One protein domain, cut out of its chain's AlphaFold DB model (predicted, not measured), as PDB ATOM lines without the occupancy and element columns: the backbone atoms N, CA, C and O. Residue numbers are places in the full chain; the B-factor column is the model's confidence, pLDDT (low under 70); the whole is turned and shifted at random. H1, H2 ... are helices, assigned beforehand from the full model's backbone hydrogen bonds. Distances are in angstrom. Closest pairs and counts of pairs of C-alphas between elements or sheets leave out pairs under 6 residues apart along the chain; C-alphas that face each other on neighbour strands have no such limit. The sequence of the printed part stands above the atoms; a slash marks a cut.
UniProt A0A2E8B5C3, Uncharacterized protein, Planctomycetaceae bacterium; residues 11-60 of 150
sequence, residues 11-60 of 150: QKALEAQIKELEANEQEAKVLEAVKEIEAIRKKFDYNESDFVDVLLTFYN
ATOM      1  N   GLN A  11     -40.441 -36.018  31.581       83.38
ATOM      2  CA  GLN A  11     -40.495 -35.937  30.116       83.38
ATOM      3  C   GLN A  11     -41.587 -34.982  29.634       83.38
ATOM      4  O   GLN A  11     -41.306 -34.101  28.828       83.38
ATOM      5  N   LYS A  12     -42.809 -35.088  30.170       84.69
ATOM      6  CA  LYS A  12     -43.902 -34.170  29.809       84.69
ATOM      7  C   LYS A  12     -43.609 -32.714  30.173       84.69
ATOM      8  O   LYS A  12     -43.991 -31.819  29.426       84.69
ATOM      9  N   ALA A  13     -42.951 -32.473  31.307       82.69
ATOM     10  CA  ALA A  13     -42.555 -31.126  31.709       82.69
ATOM     11  C   ALA A  13     -41.487 -30.544  30.766       82.69
ATOM     12  O   ALA A  13     -41.602 -29.392  30.358       82.69
ATOM     13  N   LEU A  14     -40.503 -31.358  30.364       83.38
ATOM     14  CA  LEU A  14     -39.490 -30.975  29.375       83.38
ATOM     15  C   LEU A  14     -40.111 -30.692  28.002       83.38
ATOM     16  O   LEU A  14     -39.784 -29.684  27.392       83.38
ATOM     17  N   GLU A  15     -41.045 -31.521  27.530       80.88
ATOM     18  CA  GLU A  15     -41.751 -31.291  26.260       80.88
ATOM     19  C   GLU A  15     -42.579 -29.999  26.263       80.88
ATOM     20  O   GLU A  15     -42.629 -29.293  25.256       80.88
ATOM     21  N   ALA A  16     -43.228 -29.674  27.386       80.50
ATOM     22  CA  ALA A  16     -43.983 -28.432  27.526       80.50
ATOM     23  C   ALA A  16     -43.059 -27.205  27.507       80.50
ATOM     24  O   ALA A  16     -43.348 -26.246  26.798       80.50
ATOM     25  N   GLN A  17     -41.926 -27.272  28.214       75.94
ATOM     26  CA  GLN A  17     -40.907 -26.221  28.193       75.94
ATOM     27  C   GLN A  17     -40.300 -26.046  26.799       75.94
ATOM     28  O   GLN A  17     -40.155 -24.921  26.343       75.94
ATOM     29  N   ILE A  18     -40.007 -27.138  26.087       73.44
ATOM     30  CA  ILE A  18     -39.511 -27.078  24.705       73.44
ATOM     31  C   ILE A  18     -40.532 -26.385  23.797       73.44
ATOM     32  O   ILE A  18     -40.154 -25.502  23.041       73.44
ATOM     33  N   LYS A  19     -41.826 -26.711  23.910       72.69
ATOM     34  CA  LYS A  19     -42.877 -26.041  23.125       72.69
ATOM     35  C   LYS A  19     -43.036 -24.560  23.452       72.69
ATOM     36  O   LYS A  19     -43.353 -23.780  22.563       72.69
ATOM     37  N   GLU A  20     -42.860 -24.178  24.712       74.12
ATOM     38  CA  GLU A  20     -42.924 -22.779  25.138       74.12
ATOM     39  C   GLU A  20     -41.720 -21.983  24.608       74.12
ATOM     40  O   GLU A  20     -41.904 -20.905  24.045       74.12
ATOM     41  N   LEU A  21     -40.520 -22.571  24.668       64.12
ATOM     42  CA  LEU A  21     -39.293 -22.028  24.071       64.12
ATOM     43  C   LEU A  21     -39.382 -21.962  22.531       64.12
ATOM     44  O   LEU A  21     -38.891 -21.027  21.911       64.12
ATOM     45  N   GLU A  22     -40.037 -22.927  21.880       61.81
ATOM     46  CA  GLU A  22     -40.266 -22.915  20.427       61.81
ATOM     47  C   GLU A  22     -41.333 -21.895  19.997       61.81
ATOM     48  O   GLU A  22     -41.244 -21.334  18.906       61.81
ATOM     49  N   ALA A  23     -42.342 -21.631  20.836       65.38
ATOM     50  CA  ALA A  23     -43.362 -20.613  20.571       65.38
ATOM     51  C   ALA A  23     -42.813 -19.182  20.706       65.38
ATOM     52  O   ALA A  23     -43.375 -18.236  20.150       65.38
ATOM     53  N   ASN A  24     -41.708 -19.017  21.428       71.31
ATOM     54  CA  ASN A  24     -41.001 -17.761  21.562       71.31
ATOM     55  C   ASN A  24     -40.077 -17.560  20.347       71.31
ATOM     56  O   ASN A  24     -39.015 -18.171  20.242       71.31
ATOM     57  N   GLU A  25     -40.472 -16.698  19.400       66.06
ATOM     58  CA  GLU A  25     -39.764 -16.496  18.119       66.06
ATOM     59  C   GLU A  25     -38.255 -16.228  18.264       66.06
ATOM     60  O   GLU A  25     -37.473 -16.538  17.364       66.06
ATOM     61  N   GLN A  26     -37.833 -15.613  19.370       68.38
ATOM     62  CA  GLN A  26     -36.421 -15.347  19.635       68.38
ATOM     63  C   GLN A  26     -35.665 -16.624  20.009       68.38
ATOM     64  O   GLN A  26     -34.556 -16.838  19.528       68.38
ATOM     65  N   GLU A  27     -36.268 -17.496  20.809       62.94
ATOM     66  CA  GLU A  27     -35.668 -18.761  21.236       62.94
ATOM     67  C   GLU A  27     -35.724 -19.820  20.127       62.94
ATOM     68  O   GLU A  27     -34.760 -20.566  19.960       62.94
ATOM     69  N   ALA A  28     -36.753 -19.806  19.273       71.31
ATOM     70  CA  ALA A  28     -36.794 -20.612  18.051       71.31
ATOM     71  C   ALA A  28     -35.623 -20.292  17.102       71.31
ATOM     72  O   ALA A  28     -34.944 -21.200  16.621       71.31
ATOM     73  N   LYS A  29     -35.325 -19.001  16.896       74.31
ATOM     74  CA  LYS A  29     -34.160 -18.557  16.106       74.31
ATOM     75  C   LYS A  29     -32.837 -18.989  16.738       74.31
ATOM     76  O   LYS A  29     -31.908 -19.359  16.023       74.31
ATOM     77  N   VAL A  30     -32.742 -18.970  18.069       76.56
ATOM     78  CA  VAL A  30     -31.559 -19.467  18.791       76.56
ATOM     79  C   VAL A  30     -31.405 -20.979  18.604       76.56
ATOM     80  O   VAL A  30     -30.305 -21.441  18.313       76.56
ATOM     81  N   LEU A  31     -32.488 -21.754  18.703       76.12
ATOM     82  CA  LEU A  31     -32.472 -23.205  18.483       76.12
ATOM     83  C   LEU A  31     -32.075 -23.578  17.050       76.12
ATOM     84  O   LEU A  31     -31.322 -24.531  16.850       76.12
ATOM     85  N   GLU A  32     -32.557 -22.835  16.056       80.06
ATOM     86  CA  GLU A  32     -32.177 -23.027  14.655       80.06
ATOM     87  C   GLU A  32     -30.689 -22.722  14.433       80.06
ATOM     88  O   GLU A  32     -29.966 -23.558  13.889       80.06
ATOM     89  N   ALA A  33     -30.191 -21.608  14.980       79.62
ATOM     90  CA  ALA A  33     -28.770 -21.271  14.934       79.62
ATOM     91  C   ALA A  33     -27.891 -22.338  15.614       79.62
ATOM     92  O   ALA A  33     -26.852 -22.719  15.078       79.62
ATOM     93  N   VAL A  34     -28.309 -22.876  16.766       82.38
ATOM     94  CA  VAL A  34     -27.578 -23.956  17.456       82.38
ATOM     95  C   VAL A  34     -27.518 -25.224  16.598       82.38
ATOM     96  O   VAL A  34     -26.457 -25.845  16.511       82.38
ATOM     97  N   LYS A  35     -28.609 -25.589  15.907       83.69
ATOM     98  CA  LYS A  35     -28.627 -26.739  14.981       83.69
ATOM     99  C   LYS A  35     -27.657 -26.552  13.812       83.69
ATOM    100  O   LYS A  35     -26.931 -27.487  13.472       83.69
ATOM    101  N   GLU A  36     -27.619 -25.366  13.208       81.88
ATOM    102  CA  GLU A  36     -26.679 -25.052  12.122       81.88
ATOM    103  C   GLU A  36     -25.222 -25.113  12.594       81.88
ATOM    104  O   GLU A  36     -24.368 -25.717  11.939       81.88
ATOM    105  N   ILE A  37     -24.947 -24.550  13.771       83.50
ATOM    106  CA  ILE A  37     -23.632 -24.567  14.411       83.50
ATOM    107  C   ILE A  37     -23.168 -26.013  14.662       83.50
ATOM    108  O   ILE A  37     -22.037 -26.373  14.327       83.50
ATOM    109  N   GLU A  38     -24.039 -26.881  15.180       82.31
ATOM    110  CA  GLU A  38     -23.704 -28.289  15.420       82.31
ATOM    111  C   GLU A  38     -23.481 -29.073  14.113       82.31
ATOM    112  O   GLU A  38     -22.597 -29.934  14.037       82.31
ATOM    113  N   ALA A  39     -24.229 -28.755  13.052       86.19
ATOM    114  CA  ALA A  39     -24.020 -29.339  11.730       86.19
ATOM    115  C   ALA A  39     -22.652 -28.953  11.141       86.19
ATOM    116  O   ALA A  39     -21.959 -29.804  10.577       86.19
ATOM    117  N   ILE A  40     -22.223 -27.696  11.314       81.00
ATOM    118  CA  ILE A  40     -20.890 -27.228  10.909       81.00
ATOM    119  C   ILE A  40     -19.809 -27.970  11.695       81.00
ATOM    120  O   ILE A  40     -18.860 -28.469  11.088       81.00
ATOM    121  N   ARG A  41     -19.971 -28.113  13.016       83.31
ATOM    122  CA  ARG A  41     -19.028 -28.876  13.844       83.31
ATOM    123  C   ARG A  41     -18.813 -30.287  13.301       83.31
ATOM    124  O   ARG A  41     -17.672 -30.685  13.088       83.31
ATOM    125  N   LYS A  42     -19.907 -31.015  13.041       83.38
ATOM    126  CA  LYS A  42     -19.873 -32.388  12.507       83.38
ATOM    127  C   LYS A  42     -19.261 -32.448  11.110       83.38
ATOM    128  O   LYS A  42     -18.521 -33.377  10.813       83.38
ATOM    129  N   LYS A  43     -19.532 -31.457  10.254       85.12
ATOM    130  CA  LYS A  43     -19.001 -31.403   8.882       85.12
ATOM    131  C   LYS A  43     -17.476 -31.294   8.833       85.12
ATOM    132  O   LYS A  43     -16.866 -31.827   7.911       85.12
ATOM    133  N   PHE A  44     -16.882 -30.584   9.784       80.25
ATOM    134  CA  PHE A  44     -15.437 -30.356   9.845       80.25
ATOM    135  C   PHE A  44     -14.734 -31.199  10.920       80.25
ATOM    136  O   PHE A  44     -13.551 -30.986  11.162       80.25
ATOM    137  N   ASP A  45     -15.458 -32.141  11.534       85.56
ATOM    138  CA  ASP A  45     -14.979 -33.044  12.590       85.56
ATOM    139  C   ASP A  45     -14.257 -32.314  13.736       85.56
ATOM    140  O   ASP A  45     -13.231 -32.749  14.258       85.56
ATOM    141  N   TYR A  46     -14.783 -31.144  14.111       77.19
ATOM    142  CA  TYR A  46     -14.185 -30.375  15.192       77.19
ATOM    143  C   TYR A  46     -14.495 -30.996  16.549       77.19
ATOM    144  O   TYR A  46     -15.647 -31.313  16.888       77.19
ATOM    145  N   ASN A  47     -13.460 -31.044  17.381       81.94
ATOM    146  CA  ASN A  47     -13.628 -31.353  18.782       81.94
ATOM    147  C   ASN A  47     -14.448 -30.252  19.476       81.94
ATOM    148  O   ASN A  47     -14.421 -29.083  19.089       81.94
ATOM    149  N   GLU A  48     -15.223 -30.648  20.480       75.19
ATOM    150  CA  GLU A  48     -16.253 -29.806  21.102       75.19
ATOM    151  C   GLU A  48     -15.664 -28.515  21.700       75.19
ATOM    152  O   GLU A  48     -16.213 -27.434  21.492       75.19
ATOM    153  N   SER A  49     -14.503 -28.618  22.359       75.94
ATOM    154  CA  SER A  49     -13.765 -27.489  22.942       75.94
ATOM    155  C   SER A  49     -13.264 -26.504  21.890       75.94
ATOM    156  O   SER A  49     -13.507 -25.304  21.988       75.94
ATOM    157  N   ASP A  50     -12.602 -27.024  20.859       73.75
ATOM    158  CA  ASP A  50     -11.903 -26.212  19.863       73.75
ATOM    159  C   ASP A  50     -12.911 -25.435  19.015       73.75
ATOM    160  O   ASP A  50     -12.686 -24.287  18.638       73.75
ATOM    161  N   PHE A  51     -14.072 -26.042  18.763       79.00
ATOM    162  CA  PHE A  51     -15.158 -25.399  18.043       79.00
ATOM    163  C   PHE A  51     -15.791 -24.246  18.829       79.00
ATOM    164  O   PHE A  51     -16.077 -23.193  18.256       79.00
ATOM    165  N   VAL A  52     -15.980 -24.418  20.142       77.88
ATOM    166  CA  VAL A  52     -16.486 -23.358  21.025       77.88
ATOM    167  C   VAL A  52     -15.502 -22.189  21.075       77.88
ATOM    168  O   VAL A  52     -15.931 -21.043  20.945       77.88
ATOM    169  N   ASP A  53     -14.196 -22.452  21.158       75.44
ATOM    170  CA  ASP A  53     -13.169 -21.405  21.120       75.44
ATOM    171  C   ASP A  53     -13.162 -20.645  19.787       75.44
ATOM    172  O   ASP A  53     -13.100 -19.412  19.770       75.44
ATOM    173  N   VAL A  54     -13.303 -21.344  18.655       74.00
ATOM    174  CA  VAL A  54     -13.412 -20.714  17.327       74.00
ATOM    175  C   VAL A  54     -14.650 -19.820  17.238       74.00
ATOM    176  O   VAL A  54     -14.548 -18.682  16.774       74.00
ATOM    177  N   LEU A  55     -15.807 -20.282  17.722       76.12
ATOM    178  CA  LEU A  55     -17.043 -19.491  17.736       76.12
ATOM    179  C   LEU A  55     -16.938 -18.268  18.654       76.12
ATOM    180  O   LEU A  55     -17.324 -17.168  18.256       76.12
ATOM    181  N   LEU A  56     -16.380 -18.431  19.855       75.00
ATOM    182  CA  LEU A  56     -16.154 -17.338  20.803       75.00
ATOM    183  C   LEU A  56     -15.175 -16.294  20.254       75.00
ATOM    184  O   LEU A  56     -15.364 -15.102  20.503       75.00
ATOM    185  N   THR A  57     -14.176 -16.730  19.482       72.75
ATOM    186  CA  THR A  57     -13.229 -15.851  18.779       72.75
ATOM    187  C   THR A  57     -13.908 -15.118  17.621       72.75
ATOM    188  O   THR A  57     -13.730 -13.912  17.470       72.75
ATOM    189  N   PHE A  58     -14.720 -15.815  16.818       72.12
ATOM    190  CA  PHE A  58     -15.415 -15.234  15.664       72.12
ATOM    191  C   PHE A  58     -16.454 -14.185  16.079       72.12
ATOM    192  O   PHE A  58     -16.506 -13.099  15.506       72.12
ATOM    193  N   TYR A  59     -17.245 -14.485  17.110       70.31
ATOM    194  CA  TYR A  59     -18.259 -13.572  17.640       70.31
ATOM    195  C   TYR A  59     -17.721 -12.618  18.716       70.31
ATOM    196  O   TYR A  59     -18.478 -11.810  19.251       70.31
ATOM    197  N   ASN A  60     -16.417 -12.672  19.016       64.94
ATOM    198  CA  ASN A  60     -15.737 -11.803  19.982       64.94
ATOM    199  C   ASN A  60     -16.372 -11.802  21.396       64.94
ATOM    200  O   ASN A  60     -16.189 -10.856  22.162       64.94
TER     201      ASN A  60
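This is residues 11 to 60 of the 150 residues of an uncharacterized protein of Planctomycetaceae bacterium (UniProt A0A2E8B5C3). A long helix, H2, makes the middle bar of an open zigzag, like a letter N, with a shorter helix at each end: H1 meets its first end at a corner, and H3 folds back from its last end. H1 and H3 are apart, contacts are few, and residues 11 to 17 of H1 stick out free. The printed part has 50 residues with three named helices, in the order H1, H2, H3, and no named strand; the class is all helix. The whole is loose, with a radius of gyration of the C-alphas of 13.8 A, and the C-alphas span 34 by 23 by 15 A.

H2, the longest helix, holds residues 25 to 43 and measures 27.2 A from first to last C-alpha, from (-39.764, -16.496, 18.119) to (-19.001, -31.403, 8.882). H1 holds residues 11 to 23, 18.3 A long, and its C-alpha 11 is at (-40.495, -35.937, 30.116). H3 holds residues 48 to 58, 15.6 A long, and ends with C-alpha 58 at (-15.415, -15.234, 15.664).

H2 and H1 touch only at the corner by their link, and only just, with 3 pairs of C-alphas within 8 A. H1 does so with residues 21 to 22 alone, and H2 with residues 27 to 28 alone; the closest C-alphas, of Glu 22 and Ala 28, are 4.8 A apart. Their lines are about perpendicular, at 75 degrees. H2 and H3 are close but not clearly touching; their closest C-alphas, of Arg 41 and Phe 51, are 6.7 A apart. They run opposite ways at a steep tilt of 62 degrees. In H1, H2 and H3 every O i to N i+4 pair is within hydrogen-bond range.

The two C-alphas farthest apart, of Lys 12 and Thr 57, are 37.4 A apart. The printed part has no cut, and both links are tight. The mean pLDDT of the printed part is 76.6; residues 21 to 23, 25 to 27 and 60 are under 70.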